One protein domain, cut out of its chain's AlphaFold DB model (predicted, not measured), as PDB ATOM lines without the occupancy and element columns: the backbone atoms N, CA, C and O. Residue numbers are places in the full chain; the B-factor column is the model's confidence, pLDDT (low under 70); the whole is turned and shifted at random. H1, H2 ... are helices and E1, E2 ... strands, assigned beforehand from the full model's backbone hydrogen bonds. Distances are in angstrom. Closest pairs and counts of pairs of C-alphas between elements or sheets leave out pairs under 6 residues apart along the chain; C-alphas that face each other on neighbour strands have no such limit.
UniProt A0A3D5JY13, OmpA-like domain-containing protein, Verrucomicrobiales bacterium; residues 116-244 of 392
ATOM      1  N   ASP A 116      11.344  47.765  -0.207       95.75
ATOM      2  CA  ASP A 116      10.186  47.514  -1.048       95.75
ATOM      3  C   ASP A 116       9.110  46.795  -0.241       95.75
ATOM      4  O   ASP A 116       9.361  45.872   0.541       95.75
ATOM      5  N   VAL A 117       7.871  47.252  -0.399       96.62
ATOM      6  CA  VAL A 117       6.729  46.770   0.378       96.62
ATOM      7  C   VAL A 117       5.550  46.449  -0.527       96.62
ATOM      8  O   VAL A 117       5.234  47.173  -1.468       96.62
ATOM      9  N   LEU A 118       4.831  45.378  -0.192       95.69
ATOM     10  CA  LEU A 118       3.541  45.089  -0.808       95.69
ATOM     11  C   LEU A 118       2.459  45.948  -0.153       95.69
ATOM     12  O   LEU A 118       2.195  45.810   1.049       95.69
ATOM     13  N   VAL A 119       1.817  46.787  -0.964       95.94
ATOM     14  CA  VAL A 119       0.751  47.706  -0.553       95.94
ATOM     15  C   VAL A 119      -0.598  47.300  -1.140       95.94
ATOM     16  O   VAL A 119      -0.702  46.861  -2.282       95.94
ATOM     17  N   ALA A 120      -1.654  47.476  -0.353       95.62
ATOM     18  CA  ALA A 120      -3.035  47.309  -0.788       95.62
ATOM     19  C   ALA A 120      -3.933  48.299  -0.038       95.62
ATOM     20  O   ALA A 120      -3.599  48.762   1.056       95.62
ATOM     21  N   ARG A 121      -5.096  48.621  -0.615       96.38
ATOM     22  CA  ARG A 121      -6.077  49.497   0.040       96.38
ATOM     23  C   ARG A 121      -6.549  48.866   1.352       96.38
ATOM     24  O   ARG A 121      -6.864  47.678   1.387       96.38
ATOM     25  N   ARG A 122      -6.663  49.676   2.410       94.88
ATOM     26  CA  ARG A 122      -7.099  49.229   3.748       94.88
ATOM     27  C   ARG A 122      -8.433  48.479   3.717       94.88
ATOM     28  O   ARG A 122      -8.575  47.480   4.412       94.88
ATOM     29  N   GLU A 123      -9.381  48.947   2.909       96.62
ATOM     30  CA  GLU A 123     -10.688  48.305   2.716       96.62
ATOM     31  C   GLU A 123     -10.537  46.894   2.143       96.62
ATOM     32  O   GLU A 123     -11.072  45.948   2.704       96.62
ATOM     33  N   TYR A 124      -9.701  46.720   1.116       97.62
ATOM     34  CA  TYR A 124      -9.458  45.410   0.511       97.62
ATOM     35  C   TYR A 124      -8.798  44.434   1.496       97.62
ATOM     36  O   TYR A 124      -9.188  43.272   1.576       97.62
ATOM     37  N   LEU A 125      -7.840  44.913   2.300       96.19
ATOM     38  CA  LEU A 125      -7.197  44.116   3.355       96.19
ATOM     39  C   LEU A 125      -8.182  43.628   4.428       96.19
ATOM     40  O   LEU A 125      -7.991  42.554   5.002       96.19
ATOM     41  N   ARG A 126      -9.214  44.426   4.718       95.00
ATOM     42  CA  ARG A 126     -10.261  44.106   5.694       95.00
ATOM     43  C   ARG A 126     -11.319  43.171   5.107       95.00
ATOM     44  O   ARG A 126     -11.725  42.239   5.793       95.00
ATOM     45  N   ASP A 127     -11.756  43.438   3.879       97.44
ATOM     46  CA  ASP A 127     -12.941  42.815   3.274       97.44
ATOM     47  C   ASP A 127     -12.613  41.518   2.515       97.44
ATOM     48  O   ASP A 127     -13.486  40.671   2.335       97.44
ATOM     49  N   HIS A 128     -11.348  41.321   2.125       97.94
ATOM     50  CA  HIS A 128     -10.871  40.143   1.389       97.94
ATOM     51  C   HIS A 128      -9.677  39.443   2.075       97.94
ATOM     52  O   HIS A 128      -8.643  39.208   1.439       97.94
ATOM     53  N   PRO A 129      -9.763  39.112   3.381       96.88
ATOM     54  CA  PRO A 129      -8.621  38.608   4.144       96.88
ATOM     55  C   PRO A 129      -8.086  37.268   3.616       96.88
ATOM     56  O   PRO A 129      -6.877  37.049   3.636       96.88
ATOM     57  N   GLU A 130      -8.955  36.395   3.098       97.44
ATOM     58  CA  GLU A 130      -8.560  35.097   2.533       97.44
ATOM     59  C   GLU A 130      -7.767  35.256   1.232       97.44
ATOM     60  O   GLU A 130      -6.713  34.643   1.071       97.44
ATOM     61  N   GLN A 131      -8.220  36.124   0.321       97.88
ATOM     62  CA  GLN A 131      -7.523  36.397  -0.937       97.88
ATOM     63  C   GLN A 131      -6.169  37.064  -0.679       97.88
ATOM     64  O   GLN A 131      -5.167  36.700  -1.291       97.88
ATOM     65  N   VAL A 132      -6.126  38.021   0.251       97.81
ATOM     66  CA  VAL A 132      -4.880  38.685   0.651       97.81
ATOM     67  C   VAL A 132      -3.902  37.672   1.234       97.81
ATOM     68  O   VAL A 132      -2.737  37.659   0.838       97.81
ATOM     69  N   ARG A 133      -4.365  36.798   2.134       96.69
ATOM     70  CA  ARG A 133      -3.535  35.726   2.687       96.69
ATOM     71  C   ARG A 133      -3.009  34.806   1.589       96.69
ATOM     72  O   ARG A 133      -1.811  34.558   1.558       96.69
ATOM     73  N   ALA A 134      -3.861  34.369   0.661       96.88
ATOM     74  CA  ALA A 134      -3.446  33.512  -0.447       96.88
ATOM     75  C   ALA A 134      -2.324  34.149  -1.287       96.88
ATOM     76  O   ALA A 134      -1.346  33.474  -1.600       96.88
ATOM     77  N   VAL A 135      -2.418  35.449  -1.592       97.31
ATOM     78  CA  VAL A 135      -1.365  36.187  -2.316       97.31
ATOM     79  C   VAL A 135      -0.068  36.257  -1.509       97.31
ATOM     80  O   VAL A 135       0.997  35.969  -2.052       97.31
ATOM     81  N   VAL A 136      -0.144  36.615  -0.223       96.88
ATOM     82  CA  VAL A 136       1.042  36.721   0.642       96.88
ATOM     83  C   VAL A 136       1.739  35.370   0.765       96.88
ATOM     84  O   VAL A 136       2.942  35.282   0.536       96.88
ATOM     85  N   GLU A 137       0.998  34.299   1.050       95.50
ATOM     86  CA  GLU A 137       1.599  32.978   1.167       95.50
ATOM     87  C   GLU A 137       2.142  32.456  -0.174       95.50
ATOM     88  O   GLU A 137       3.177  31.789  -0.196       95.50
ATOM     89  N   ALA A 138       1.466  32.726  -1.298       95.75
ATOM     90  CA  ALA A 138       1.955  32.358  -2.628       95.75
ATOM     91  C   ALA A 138       3.273  33.074  -2.954       95.75
ATOM     92  O   ALA A 138       4.226  32.422  -3.384       95.75
ATOM     93  N   TYR A 139       3.361  34.378  -2.672       95.94
ATOM     94  CA  TYR A 139       4.605  35.130  -2.801       95.94
ATOM     95  C   TYR A 139       5.705  34.534  -1.914       95.94
ATOM     96  O   TYR A 139       6.793  34.259  -2.410       95.94
ATOM     97  N   SER A 140       5.434  34.275  -0.628       93.94
ATOM     98  CA  SER A 140       6.441  33.727   0.292       93.94
ATOM     99  C   SER A 140       6.976  32.370  -0.173       93.94
ATOM    100  O   SER A 140       8.175  32.118  -0.059       93.94
ATOM    101  N   ARG A 141       6.114  31.506  -0.733       91.94
ATOM    102  CA  ARG A 141       6.523  30.218  -1.320       91.94
ATOM    103  C   ARG A 141       7.367  30.403  -2.580       91.94
ATOM    104  O   ARG A 141       8.401  29.753  -2.706       91.94
ATOM    105  N   ALA A 142       6.966  31.301  -3.480       92.56
ATOM    106  CA  ALA A 142       7.729  31.597  -4.691       92.56
ATOM    107  C   ALA A 142       9.110  32.182  -4.357       92.56
ATOM    108  O   ALA A 142      10.123  31.682  -4.839       92.56
ATOM    109  N   ALA A 143       9.168  33.180  -3.471       92.31
ATOM    110  CA  ALA A 143      10.418  33.769  -3.008       92.31
ATOM    111  C   ALA A 143      11.322  32.714  -2.355       92.31
ATOM    112  O   ALA A 143      12.500  32.636  -2.685       92.31
ATOM    113  N   TYR A 144      10.774  31.849  -1.494       90.38
ATOM    114  CA  TYR A 144      11.536  30.742  -0.915       90.38
ATOM    115  C   TYR A 144      12.092  29.795  -1.985       90.38
ATOM    116  O   TYR A 144      13.262  29.432  -1.918       90.38
ATOM    117  N   HIS A 145      11.298  29.428  -2.993       89.25
ATOM    118  CA  HIS A 145      11.760  28.579  -4.091       89.25
ATOM    119  C   HIS A 145      12.943  29.212  -4.842       89.25
ATOM    120  O   HIS A 145      14.006  28.601  -4.927       89.25
ATOM    121  N   TYR A 146      12.805  30.456  -5.311       90.62
ATOM    122  CA  TYR A 146      13.853  31.129  -6.087       90.62
ATOM    123  C   TYR A 146      15.097  31.502  -5.270       90.62
ATOM    124  O   TYR A 146      16.180  31.616  -5.838       90.62
ATOM    125  N   GLN A 147      14.982  31.661  -3.949       87.00
ATOM    126  CA  GLN A 147      16.145  31.831  -3.066       87.00
ATOM    127  C   GLN A 147      16.995  30.565  -2.954       87.00
ATOM    128  O   GLN A 147      18.199  30.662  -2.732       87.00
ATOM    129  N   ASN A 148      16.369  29.391  -3.061       84.31
ATOM    130  CA  ASN A 148      17.025  28.100  -2.858       84.31
ATOM    131  C   ASN A 148      17.364  27.381  -4.175       84.31
ATOM    132  O   ASN A 148      17.999  26.327  -4.144       84.31
ATOM    133  N   ASP A 149      16.972  27.936  -5.322       86.88
ATOM    134  CA  ASP A 149      17.352  27.433  -6.641       86.88
ATOM    135  C   ASP A 149      18.684  28.038  -7.120       86.88
ATOM    136  O   ASP A 149      18.919  29.241  -7.006       86.88
ATOM    137  N   ALA A 150      19.552  27.209  -7.712       79.38
ATOM    138  CA  ALA A 150      20.894  27.612  -8.141       79.38
ATOM    139  C   ALA A 150      20.899  28.731  -9.199       79.38
ATOM    140  O   ALA A 150      21.844  29.517  -9.256       79.38
ATOM    141  N   ASN A 151      19.853  28.818 -10.025       82.19
ATOM    142  CA  ASN A 151      19.668  29.876 -11.014       82.19
ATOM    143  C   ASN A 151      18.476  30.774 -10.672       82.19
ATOM    144  O   ASN A 151      18.052  31.527 -11.540       82.19
ATOM    145  N   GLY A 152      17.934  30.716  -9.453       90.50
ATOM    146  CA  GLY A 152      16.587  31.193  -9.161       90.50
ATOM    147  C   GLY A 152      16.345  32.661  -9.518       90.50
ATOM    148  O   GLY A 152      15.862  32.974 -10.607       90.50
ATOM    149  N   PHE A 153      16.674  33.591  -8.620       93.50
ATOM    150  CA  PHE A 153      16.428  35.013  -8.893       93.50
ATOM    151  C   PHE A 153      17.250  35.571 -10.058       93.50
ATOM    152  O   PHE A 153      16.737  36.373 -10.834       93.50
ATOM    153  N   ALA A 154      18.504  35.147 -10.229       93.44
ATOM    154  CA  ALA A 154      19.330  35.647 -11.331       93.44
ATOM    155  C   ALA A 154      18.781  35.202 -12.699       93.44
ATOM    156  O   ALA A 154      18.816  35.963 -13.664       93.44
ATOM    157  N   GLY A 155      18.238  33.987 -12.783       93.56
ATOM    158  CA  GLY A 155      17.541  33.482 -13.961       93.56
ATOM    159  C   GLY A 155      16.242  34.236 -14.224       93.56
ATOM    160  O   GLY A 155      15.992  34.596 -15.371       93.56
ATOM    161  N   LEU A 156      15.469  34.549 -13.176       93.12
ATOM    162  CA  LEU A 156      14.279  35.398 -13.295       93.12
ATOM    163  C   LEU A 156      14.611  36.781 -13.860       93.12
ATOM    164  O   LEU A 156      14.008  37.183 -14.852       93.12
ATOM    165  N   VAL A 157      15.606  37.469 -13.296       93.31
ATOM    166  CA  VAL A 157      16.041  38.792 -13.777       93.31
ATOM    167  C   VAL A 157      16.435  38.737 -15.255       93.31
ATOM    168  O   VAL A 157      16.037  39.597 -16.031       93.31
ATOM    169  N   ARG A 158      17.156  37.695 -15.687       93.75
ATOM    170  CA  ARG A 158      17.523  37.520 -17.106       93.75
ATOM    171  C   ARG A 158      16.350  37.176 -18.012       93.75
ATOM    172  O   ARG A 158      16.429  37.414 -19.213       93.75
ATOM    173  N   SER A 159      15.313  36.538 -17.478       92.62
ATOM    174  CA  SER A 159      14.104  36.255 -18.251       92.62
ATOM    175  C   SER A 159      13.284  37.522 -18.500       92.62
ATOM    176  O   SER A 159      12.683  37.639 -19.565       92.62
ATOM    177  N   ASP A 160      13.311  38.462 -17.550       91.94
ATOM    178  CA  ASP A 160      12.633  39.760 -17.636       91.94
ATOM    179  C   ASP A 160      13.411  40.756 -18.512       91.94
ATOM    180  O   ASP A 160      12.839  41.381 -19.403       91.94
ATOM    181  N   ASP A 161      14.738  40.815 -18.349       90.19
ATOM    182  CA  ASP A 161      15.641  41.565 -19.226       90.19
ATOM    183  C   ASP A 161      16.693  40.646 -19.881       90.19
ATOM    184  O   ASP A 161      17.798  40.452 -19.352       90.19
ATOM    185  N   PRO A 162      16.397  40.109 -21.082       90.69
ATOM    186  CA  PRO A 162      17.329  39.267 -21.826       90.69
ATOM    187  C   PRO A 162      18.611  39.979 -22.276       90.69
ATOM    188  O   PRO A 162      19.549  39.307 -22.712       90.69
ATOM    189  N   SER A 163      18.666  41.315 -22.218       90.50
ATOM    190  CA  SER A 163      19.858  42.080 -22.592       90.50
ATOM    191  C   SER A 163      20.929  42.081 -21.495       90.50
ATOM    192  O   SER A 163      22.106  42.342 -21.769       90.50
ATOM    193  N   LEU A 164      20.548  41.737 -20.261       90.56
ATOM    194  CA  LEU A 164      21.437  41.725 -19.114       90.56
ATOM    195  C   LEU A 164      22.388  40.516 -19.150       90.56
ATOM    196  O   LEU A 164      21.989  39.363 -19.354       90.56
ATOM    197  N   SER A 165      23.679  40.764 -18.917       91.50
ATOM    198  CA  SER A 165      24.664  39.683 -18.808       91.50
ATOM    199  C   SER A 165      24.425  38.829 -17.556       91.50
ATOM    200  O   SER A 165      23.788  39.270 -16.600       91.50
ATOM    201  N   GLY A 166      24.985  37.612 -17.529       90.50
ATOM    202  CA  GLY A 166      24.937  36.748 -16.341       90.50
ATOM    203  C   GLY A 166      25.482  37.437 -15.087       90.50
ATOM    204  O   GLY A 166      24.814  37.450 -14.054       90.50
ATOM    205  N   ASP A 167      26.640  38.087 -15.210       90.62
ATOM    206  CA  ASP A 167      27.247  38.852 -14.116       90.62
ATOM    207  C   ASP A 167      26.406  40.072 -13.720       90.62
ATOM    208  O   ASP A 167      26.316  40.394 -12.541       90.62
ATOM    209  N   GLY A 168      25.760  40.738 -14.685       91.19
ATOM    210  CA  GLY A 168      24.871  41.870 -14.418       91.19
ATOM    211  C   GLY A 168      23.631  41.451 -13.630       91.19
ATOM    212  O   GLY A 168      23.295  42.083 -12.634       91.19
ATOM    213  N   ALA A 169      22.996  40.344 -14.017       92.88
ATOM    214  CA  ALA A 169      21.858  39.790 -13.286       92.88
ATOM    215  C   ALA A 169      22.246  39.354 -11.875       92.88
ATOM    216  O   ALA A 169      21.519  39.613 -10.918       92.88
ATOM    217  N   LYS A 170      23.426  38.739 -11.732       92.31
ATOM    218  CA  LYS A 170      23.970  38.396 -10.422       92.31
ATOM    219  C   LYS A 170      24.216  39.642  -9.568       92.31
ATOM    220  O   LYS A 170      23.836  39.632  -8.406       92.31
ATOM    221  N   ALA A 171      24.787  40.708 -10.129       92.06
ATOM    222  CA  ALA A 171      25.023  41.957  -9.405       92.06
ATOM    223  C   ALA A 171      23.719  42.604  -8.906       92.06
ATOM    224  O   ALA A 171      23.670  43.053  -7.764       92.06
ATOM    225  N   VAL A 172      22.653  42.587  -9.718       92.69
ATOM    226  CA  VAL A 172      21.313  43.041  -9.299       92.69
ATOM    227  C   VAL A 172      20.822  42.230  -8.099       92.69
ATOM    228  O   VAL A 172      20.470  42.801  -7.074       92.69
ATOM    229  N   VAL A 173      20.832  40.898  -8.204       93.81
ATOM    230  CA  VAL A 173      20.303  40.013  -7.154       93.81
ATOM    231  C   VAL A 173      21.135  40.073  -5.873       93.81
ATOM    232  O   VAL A 173      20.564  40.125  -4.788       93.81
ATOM    233  N   ASP A 174      22.465  40.087  -5.980       92.50
ATOM    234  CA  ASP A 174      23.370  40.181  -4.828       92.50
ATOM    235  C   ASP A 174      23.214  41.530  -4.096       92.50
ATOM    236  O   ASP A 174      23.451  41.613  -2.890       92.50
ATOM    237  N   GLY A 175      22.791  42.575  -4.815       93.75
ATOM    238  CA  GLY A 175      22.484  43.895  -4.273       93.75
ATOM    239  C   GLY A 175      21.123  44.003  -3.584       93.75
ATOM    240  O   GLY A 175      20.785  45.100  -3.145       93.75
ATOM    241  N   ILE A 176      20.348  42.917  -3.472       93.75
ATOM    242  CA  ILE A 176      19.002  42.903  -2.879       93.75
ATOM    243  C   ILE A 176      18.936  41.876  -1.742       93.75
ATOM    244  O   ILE A 176      19.226  40.690  -1.912       93.75
ATOM    245  N   GLN A 177      18.484  42.305  -0.563       93.44
ATOM    246  CA  GLN A 177      18.142  41.407   0.536       93.44
ATOM    247  C   GLN A 177      16.638  41.113   0.552       93.44
ATOM    248  O   GLN A 177      15.867  41.745   1.271       93.44
ATOM    249  N   TRP A 178      16.248  40.072  -0.181       93.62
ATOM    250  CA  TRP A 178      14.888  39.523  -0.195       93.62
ATOM    251  C   TRP A 178      14.438  39.082   1.194       93.62
ATOM    252  O   TRP A 178      15.033  38.158   1.753       93.62
ATOM    253  N   LYS A 179      13.402  39.705   1.757       93.88
ATOM    254  CA  LYS A 179      12.941  39.409   3.115       93.88
ATOM    255  C   LYS A 179      12.180  38.095   3.169       93.88
ATOM    256  O   LYS A 179      11.330  37.794   2.335       93.88
ATOM    257  N   ASN A 180      12.495  37.303   4.183       92.44
ATOM    258  CA  ASN A 180      11.837  36.035   4.435       92.44
ATOM    259  C   ASN A 180      10.634  36.190   5.381       92.44
ATOM    260  O   ASN A 180      10.304  37.285   5.850       92.44
ATOM    261  N   THR A 181       9.945  35.079   5.637       92.12
ATOM    262  CA  THR A 181       8.721  35.058   6.449       92.12
ATOM    263  C   THR A 181       8.988  35.462   7.901       92.12
ATOM    264  O   THR A 181       8.250  36.276   8.454       92.12
ATOM    265  N   LEU A 182      10.061  34.946   8.514       91.19
ATOM    266  CA  LEU A 182      10.404  35.262   9.905       91.19
ATOM    267  C   LEU A 182      10.877  36.708  10.069       91.19
ATOM    268  O   LEU A 182      10.502  37.372  11.031       91.19
ATOM    269  N   GLU A 183      11.651  37.220   9.110       94.00
ATOM    270  CA  GLU A 183      12.045  38.632   9.076       94.00
ATOM    271  C   GLU A 183      10.807  39.532   8.963       94.00
ATOM    272  O   GLU A 183      10.734  40.557   9.631       94.00
ATOM    273  N   ASN A 184       9.787  39.131   8.197       95.88
ATOM    274  CA  ASN A 184       8.512  39.846   8.159       95.88
ATOM    275  C   ASN A 184       7.767  39.805   9.498       95.88
ATOM    276  O   ASN A 184       7.238  40.831   9.917       95.88
ATOM    277  N   TYR A 185       7.753  38.677  10.212       95.19
ATOM    278  CA  TYR A 185       7.195  38.647  11.570       95.19
ATOM    279  C   TYR A 185       7.944  39.602  12.511       95.19
ATOM    280  O   TYR A 185       7.306  40.305  13.292       95.19
ATOM    281  N   ALA A 186       9.272  39.691  12.401       94.38
ATOM    282  CA  ALA A 186      10.078  40.626  13.186       94.38
ATOM    283  C   ALA A 186       9.790  42.092  12.819       94.38
ATOM    284  O   ALA A 186       9.491  42.897  13.699       94.38
ATOM    285  N   HIS A 187       9.785  42.432  11.526       96.00
ATOM    286  CA  HIS A 187       9.475  43.782  11.049       96.00
ATOM    287  C   HIS A 187       8.074  44.243  11.481       96.00
ATOM    288  O   HIS A 187       7.878  45.415  11.788       96.00
ATOM    289  N   PHE A 188       7.097  43.338  11.552       96.44
ATOM    290  CA  PHE A 188       5.735  43.658  11.994       96.44
ATOM    291  C   PHE A 188       5.544  43.581  13.520       96.44
ATOM    292  O   PHE A 188       4.421  43.731  13.993       96.44
ATOM    293  N   GLY A 189       6.612  43.368  14.298       94.75
ATOM    294  CA  GLY A 189       6.557  43.330  15.764       94.75
ATOM    295  C   GLY A 189       5.877  42.084  16.341       94.75
ATOM    296  O   GLY A 189       5.533  42.058  17.520       94.75
ATOM    297  N   LEU A 190       5.687  41.045  15.527       94.31
ATOM    298  CA  LEU A 190       5.042  39.788  15.920       94.31
ATOM    299  C   LEU A 190       6.002  38.831  16.644       94.31
ATOM    300  O   LEU A 190       5.579  37.881  17.302       94.31
ATOM    301  N   VAL A 191       7.306  39.078  16.531       91.25
ATOM    302  CA  VAL A 191       8.351  38.480  17.371       91.25
ATOM    303  C   VAL A 191       9.244  39.588  17.923       91.25
ATOM    304  O   VAL A 191       9.339  40.665  17.339       91.25
ATOM    305  N   SER A 192       9.898  39.339  19.058       88.50
ATOM    306  CA  SER A 192      10.756  40.322  19.731       88.50
ATOM    307  C   SER A 192      11.975  39.671  20.388       88.50
ATOM    308  O   SER A 192      12.105  38.443  20.432       88.50
ATOM    309  N   GLY A 193      12.898  40.501  20.883       87.06
ATOM    310  CA  GLY A 193      14.114  40.045  21.557       87.06
ATOM    311  C   GLY A 193      14.989  39.184  20.646       87.06
ATOM    312  O   GLY A 193      15.151  39.481  19.466       87.06
ATOM    313  N   ALA A 194      15.526  38.085  21.184       84.56
ATOM    314  CA  ALA A 194      16.416  37.191  20.441       84.56
ATOM    315  C   ALA A 194      15.793  36.638  19.144       84.56
ATOM    316  O   ALA A 194      16.517  36.398  18.185       84.56
ATOM    317  N   ALA A 195      14.463  36.478  19.093       84.44
ATOM    318  CA  ALA A 195      13.765  35.994  17.904       84.44
ATOM    319  C   ALA A 195      13.684  37.042  16.779       84.44
ATOM    320  O   ALA A 195      13.647  36.669  15.612       84.44
ATOM    321  N   ALA A 196      13.667  38.336  17.114       86.50
ATOM    322  CA  ALA A 196      13.692  39.433  16.141       86.50
ATOM    323  C   ALA A 196      15.118  39.890  15.787       86.50
ATOM    324  O   ALA A 196      15.319  40.598  14.799       86.50
ATOM    325  N   GLY A 197      16.109  39.498  16.592       87.19
ATOM    326  CA  GLY A 197      17.490  39.928  16.424       87.19
ATOM    327  C   GLY A 197      17.630  41.448  16.532       87.19
ATOM    328  O   GLY A 197      17.130  42.057  17.473       87.19
ATOM    329  N   ASP A 198      18.320  42.054  15.564       85.56
ATOM    330  CA  ASP A 198      18.546  43.501  15.455       85.56
ATOM    331  C   ASP A 198      17.786  44.136  14.273       85.56
ATOM    332  O   ASP A 198      18.214  45.140  13.686       85.56
ATOM    333  N   LEU A 199      16.691  43.503  13.845       89.81
ATOM    334  CA  LEU A 199      15.846  44.058  12.797       89.81
ATOM    335  C   LEU A 199      15.034  45.241  13.322       89.81
ATOM    336  O   LEU A 199      14.469  45.198  14.411       89.81
ATOM    337  N   LEU A 200      14.958  46.282  12.498       91.81
ATOM    338  CA  LEU A 200      14.092  47.430  12.733       91.81
ATOM    339  C   LEU A 200      12.636  47.029  12.508       91.81
ATOM    340  O   LEU A 200      12.334  46.293  11.564       91.81
ATOM    341  N   THR A 201      11.723  47.532  13.333       94.88
ATOM    342  CA  THR A 201      10.291  47.373  13.062       94.88
ATOM    343  C   THR A 201       9.859  48.257  11.886       94.88
ATOM    344  O   THR A 201      10.564  49.186  11.488       94.88
ATOM    345  N   MET A 202       8.683  47.994  11.315       95.81
ATOM    346  CA  MET A 202       8.055  48.860  10.311       95.81
ATOM    347  C   MET A 202       7.881  50.285  10.835       95.81
ATOM    348  O   MET A 202       8.131  51.239  10.106       95.81
ATOM    349  N   GLU A 203       7.484  50.426  12.098       95.88
ATOM    350  CA  GLU A 203       7.358  51.722  12.757       95.88
ATOM    351  C   GLU A 203       8.709  52.445  12.846       95.88
ATOM    352  O   GLU A 203       8.785  53.615  12.470       95.88
ATOM    353  N   ASP A 204       9.783  51.749  13.236       94.50
ATOM    354  CA  ASP A 204      11.132  52.329  13.268       94.50
ATOM    355  C   ASP A 204      11.593  52.777  11.877       94.50
ATOM    356  O   ASP A 204      12.099  53.888  11.721       94.50
ATOM    357  N   MET A 205      11.395  51.939  10.853       95.94
ATOM    358  CA  MET A 205      11.768  52.264   9.471       95.94
ATOM    359  C   MET A 205      11.004  53.492   8.961       95.94
ATOM    360  O   MET A 205      11.618  54.428   8.451       95.94
ATOM    361  N   ILE A 206       9.681  53.540   9.161       96.94
ATOM    362  CA  ILE A 206       8.853  54.690   8.766       96.94
ATOM    363  C   ILE A 206       9.294  55.952   9.511       96.94
ATOM    364  O   ILE A 206       9.455  56.999   8.886       96.94
ATOM    365  N   ASN A 207       9.536  55.860  10.820       96.31
ATOM    366  CA  ASN A 207      10.011  56.984  11.622       96.31
ATOM    367  C   ASN A 207      11.356  57.520  11.112       96.31
ATOM    368  O   ASN A 207      11.540  58.725  10.966       96.31
ATOM    369  N   ASN A 208      12.298  56.627  10.800       95.38
ATOM    370  CA  ASN A 208      13.608  57.000  10.270       95.38
ATOM    371  C   ASN A 208      13.492  57.707   8.917       95.38
ATOM    372  O   ASN A 208      14.179  58.702   8.679       95.38
ATOM    373  N   ILE A 209      12.610  57.213   8.046       96.12
ATOM    374  CA  ILE A 209      12.322  57.832   6.754       96.12
ATOM    375  C   ILE A 209      11.690  59.215   6.952       96.12
ATOM    376  O   ILE A 209      12.153  60.181   6.347       96.12
ATOM    377  N   MET A 210      10.697  59.335   7.837       97.31
ATOM    378  CA  MET A 210      10.030  60.602   8.150       97.31
ATOM    379  C   MET A 210      11.026  61.653   8.659       97.31
ATOM    380  O   MET A 210      11.058  62.766   8.137       97.31
ATOM    381  N   ASP A 211      11.910  61.285   9.591       95.44
ATOM    382  CA  ASP A 211      12.964  62.168  10.108       95.44
ATOM    383  C   ASP A 211      13.846  62.739   8.983       95.44
ATOM    384  O   ASP A 211      14.179  63.927   8.983       95.44
ATOM    385  N   ILE A 212      14.224  61.908   8.004       96.62
ATOM    386  CA  ILE A 212      15.049  62.321   6.857       96.62
ATOM    387  C   ILE A 212      14.265  63.255   5.932       96.62
ATOM    388  O   ILE A 212      14.802  64.274   5.485       96.62
ATOM    389  N   LEU A 213      13.004  62.931   5.642       97.12
ATOM    390  CA  LEU A 213      12.148  63.753   4.788       97.12
ATOM    391  C   LEU A 213      11.927  65.143   5.397       97.12
ATOM    392  O   LEU A 213      12.073  66.138   4.690       97.12
ATOM    393  N   LEU A 214      11.686  65.227   6.707       96.81
ATOM    394  CA  LEU A 214      11.550  66.497   7.424       96.81
ATOM    395  C   LEU A 214      12.868  67.273   7.466       96.81
ATOM    396  O   LEU A 214      12.913  68.451   7.113       96.81
ATOM    397  N   LYS A 215      13.975  66.616   7.842       93.94
ATOM    398  CA  LYS A 215      15.286  67.277   7.941       93.94
ATOM    399  C   LYS A 215      15.756  67.839   6.599       93.94
ATOM    400  O   LYS A 215      16.433  68.864   6.560       93.94
ATOM    401  N   THR A 216      15.412  67.170   5.502       95.56
ATOM    402  CA  THR A 216      15.779  67.592   4.143       95.56
ATOM    403  C   THR A 216      14.699  68.415   3.445       95.56
ATOM    404  O   THR A 216      14.843  68.685   2.251       95.56
ATOM    405  N   GLN A 217      13.650  68.821   4.172       94.31
ATOM    406  CA  GLN A 217      12.554  69.656   3.670       94.31
ATOM    407  C   GLN A 217      11.836  69.045   2.453       94.31
ATOM    408  O   GLN A 217      11.350  69.754   1.580       94.31
ATOM    409  N   ALA A 218      11.798  67.710   2.371       95.12
ATOM    410  CA  ALA A 218      10.932  66.993   1.433       95.12
ATOM    411  C   ALA A 218       9.463  67.041   1.881       95.12
ATOM    412  O   ALA A 218       8.554  66.974   1.061       95.12
ATOM    413  N   LEU A 219       9.254  67.127   3.198       96.44
ATOM    414  CA  LEU A 219       7.967  67.336   3.846       96.44
ATOM    415  C   LEU A 219       8.092  68.518   4.808       96.44
ATOM    416  O   LEU A 219       9.102  68.646   5.501       96.44
ATOM    417  N   ASP A 220       7.049  69.343   4.878       96.56
ATOM    418  CA  ASP A 220       7.004  70.494   5.789       96.56
ATOM    419  C   ASP A 220       6.713  70.084   7.243       96.56
ATOM    420  O   ASP A 220       7.171  70.724   8.188       96.56
ATOM    421  N   ALA A 221       5.936  69.015   7.427       97.44
ATOM    422  CA  ALA A 221       5.551  68.458   8.720       97.44
ATOM    423  C   ALA A 221       5.211  66.967   8.577       97.44
ATOM    424  O   ALA A 221       4.911  66.504   7.477       97.44
ATOM    425  N   ASP A 222       5.249  66.224   9.687       97.62
ATOM    426  CA  ASP A 222       4.839  64.819   9.714       97.62
ATOM    427  C   ASP A 222       3.307  64.719   9.595       97.62
ATOM    428  O   ASP A 222       2.599  65.086  10.540       97.62
ATOM    429  N   PRO A 223       2.761  64.201   8.477       97.12
ATOM    430  CA  PRO A 223       1.317  64.094   8.296       97.12
ATOM    431  C   PRO A 223       0.662  63.077   9.243       97.12
ATOM    432  O   PRO A 223      -0.558  63.092   9.409       97.12
ATOM    433  N   LEU A 224       1.443  62.188   9.861       96.88
ATOM    434  CA  LEU A 224       0.960  61.128  10.743       96.88
ATOM    435  C   LEU A 224       1.095  61.488  12.223       96.88
ATOM    436  O   LEU A 224       0.550  60.774  13.062       96.88
ATOM    437  N   ASN A 225       1.773  62.592  12.558       96.06
ATOM    438  CA  ASN A 225       2.049  63.012  13.935       96.06
ATOM    439  C   ASN A 225       2.584  61.857  14.810       96.06
ATOM    440  O   ASN A 225       2.098  61.631  15.920       96.06
ATOM    441  N   GLY A 226       3.523  61.073  14.278       96.00
ATOM    442  CA  GLY A 226       4.118  59.909  14.932       96.00
ATOM    443  C   GLY A 226       3.255  58.644  14.943       96.00
ATOM    444  O   GLY A 226       3.695  57.621  15.454       96.00
ATOM    445  N   GLN A 227       2.037  58.656  14.387       97.06
ATOM    446  CA  GLN A 227       1.138  57.492  14.372       97.06
ATOM    447  C   GLN A 227       1.444  56.549  13.199       97.06
ATOM    448  O   GLN A 227       0.577  56.235  12.378       97.06
ATOM    449  N   TYR A 228       2.688  56.090  13.086       96.75
ATOM    450  CA  TYR A 228       3.159  55.320  11.928       96.75
ATOM    451  C   TYR A 228       2.536  53.927  11.811       96.75
ATOM    452  O   TYR A 228       2.371  53.411  10.705       96.75
ATOM    453  N   THR A 229       2.096  53.351  12.931       94.94
ATOM    454  CA  THR A 229       1.311  52.104  12.975       94.94
ATOM    455  C   THR A 229       0.039  52.170  12.126       94.94
ATOM    456  O   THR A 229      -0.465  51.143  11.672       94.94
ATOM    457  N   THR A 230      -0.461  53.373  11.822       94.62
ATOM    458  CA  THR A 230      -1.616  53.563  10.938       94.62
ATOM    459  C   THR A 230      -1.331  53.242   9.470       94.62
ATOM    460  O   THR A 230      -2.295  53.083   8.717       94.62
ATOM    461  N   LEU A 231      -0.069  53.102   9.042       94.94
ATOM    462  CA  LEU A 231       0.293  52.833   7.645       94.94
ATOM    463  C   LEU A 231       0.308  51.351   7.268       94.94
ATOM    464  O   LEU A 231       0.132  51.027   6.095       94.94
ATOM    465  N   TYR A 232       0.478  50.441   8.225       95.06
ATOM    466  CA  TYR A 232       0.584  49.012   7.935       95.06
ATOM    467  C   TYR A 232      -0.536  48.196   8.583       95.06
ATOM    468  O   TYR A 232      -1.332  48.686   9.381       95.06
ATOM    469  N   TYR A 233      -0.670  46.952   8.132       94.69
ATOM    470  CA  TYR A 233      -1.726  46.031   8.539       94.69
ATOM    471  C   TYR A 233      -1.106  44.657   8.781       94.69
ATOM    472  O   TYR A 233      -0.574  44.039   7.859       94.69
ATOM    473  N   ASP A 234      -1.141  44.211  10.028       95.06
ATOM    474  CA  ASP A 234      -0.417  43.048  10.547       95.06
ATOM    475  C   ASP A 234      -1.260  41.766  10.603       95.06
ATOM    476  O   ASP A 234      -0.699  40.674  10.698       95.06
ATOM    477  N   ARG A 235      -2.593  41.864  10.517       95.88
ATOM    478  CA  ARG A 235      -3.500  40.723  10.741       95.88
ATOM    479  C   ARG A 235      -3.210  39.521   9.850       95.88
ATOM    480  O   ARG A 235      -3.299  38.392  10.322       95.88
ATOM    481  N   THR A 236      -2.845  39.745   8.587       96.44
ATOM    482  CA  THR A 236      -2.502  38.655   7.662       96.44
ATOM    483  C   THR A 236      -1.281  37.879   8.154       96.44
ATOM    484  O   THR A 236      -1.335  36.657   8.257       96.44
ATOM    485  N   LEU A 237      -0.205  38.585   8.519       96.19
ATOM    486  CA  LEU A 237       1.018  37.964   9.034       96.19
ATOM    487  C   LEU A 237       0.801  37.354  10.425       96.19
ATOM    488  O   LEU A 237       1.327  36.283  10.700       96.19
ATOM    489  N   SER A 238      -0.031  37.977  11.261       96.81
ATOM    490  CA  SER A 238      -0.411  37.448  12.577       96.81
ATOM    491  C   SER A 238      -1.145  36.112  12.456       96.81
ATOM    492  O   SER A 238      -0.831  35.166  13.173       96.81
ATOM    493  N   ALA A 239      -2.094  36.005  11.519       96.31
ATOM    494  CA  ALA A 239      -2.814  34.761  11.256       96.31
ATOM    495  C   ALA A 239      -1.882  33.668  10.707       96.31
ATOM    496  O   ALA A 239      -1.933  32.530  11.160       96.31
ATOM    497  N   MET A 240      -0.988  34.022   9.778       94.75
ATOM    498  CA  MET A 240       0.030  33.096   9.270       94.75
ATOM    499  C   MET A 240       0.957  32.594  10.390       94.75
ATOM    500  O   MET A 240       1.236  31.399  10.460       94.75
ATOM    501  N   GLN A 241       1.403  33.478  11.288       92.56
ATOM    502  CA  GLN A 241       2.251  33.112  12.421       92.56
ATOM    503  C   GLN A 241       1.521  32.185  13.403       92.56
ATOM    504  O   GLN A 241       2.095  31.183  13.827       92.56
ATOM    505  N   ALA A 242       0.261  32.489  13.737       93.69
ATOM    506  CA  ALA A 242      -0.564  31.665  14.622       93.69
ATOM    507  C   ALA A 242      -0.753  30.238  14.077       93.69
ATOM    508  O   ALA A 242      -0.713  29.274  14.840       93.69
ATOM    509  N   ASP A 243      -0.857  30.101  12.754       92.62
ATOM    510  CA  ASP A 243      -0.967  28.810  12.069       92.62
ATOM    511  C   ASP A 243       0.393  28.132  11.822       92.62
ATOM    512  O   ASP A 243       0.466  27.117  11.129       92.62
ATOM    513  N   SER A 244       1.490  28.679  12.364       87.31
ATOM    514  CA  SER A 244       2.859  28.196  12.129       87.31
ATOM    515  C   SER A 244       3.205  28.068  10.638       87.31
ATOM    516  O   SER A 244       3.873  27.121  10.214       87.31
TER     517      SER A 244
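This is residues 116 to 244 of the 392 residues of the protein "OmpA-like domain-containing protein" of Verrucomicrobiales bacterium (UniProt A0A3D5JY13). The domain is a loose, open U of helices: H2, the longest, makes the base, the crossed pair H3 and H4 makes one arm, and H6 with H7 makes the other. H5 and H8 pack together by the base. The printed part has 129 residues with eight named helices and one named strand, in the order H1 H2 H3 H4 E1 H5 H6 H7 H8, and is mostly helix. It is loose, with a radius of gyration of the C-alphas of 17.5 A and spans of 46 by 41 by 34 A.

H1, residues 122 to 127, and H2, residues 129 to 148, are close but not clearly touching, with the closest C-alphas, of Leu 125 and Val 132, 6.5 A apart. H2, with residues 145 to 147 alone, and H3, residues 152 to 160, touch only at the corner, at C-alphas of Tyr 146 and Gly 152, 4.1 A. H3 and H4, residues 166 to 174, touch at a steep tilt of 61 degrees, opposite ways, closest at C-alphas of Ala 154 and Ala 169, 5.2 A. E1, residues 176 to 178, pairs with no named strand. H5, residues 181 to 187, touches H8, residues 235 to 242, closest at C-alphas of Tyr 185 and Leu 237, 6.7 A. H2, with residues 129 to 133 alone, touches H8, at C-alphas of Arg 133 and Thr 236, 5.9 A. H6, residues 202 to 215, with 202 to 207 alone touches H7, residues 228 to 231, at C-alphas of Glu 203 and Tyr 228, 5.6 A. H4 and H6 are apart. In each helix but H7, too short for such a pair, every O i to N i+4 pair is within hydrogen-bond range.

H1 begins at C-alpha 122, (-7.099, 49.229, 3.748). H2 is 28.6 A long, H3 12.7 A, H4 12.1 A, H6 19.9 A and H8 10.3 A. H8 ends at C-alpha 242, (-0.564, 31.665, 14.622).

The C-alphas farthest apart, of Ala 150 and Asp 220, are 47.2 A apart. The links H5 to H6 and H6 to H7 are long. The printed part has no cut, and no printed residue is under 70 in pLDDT.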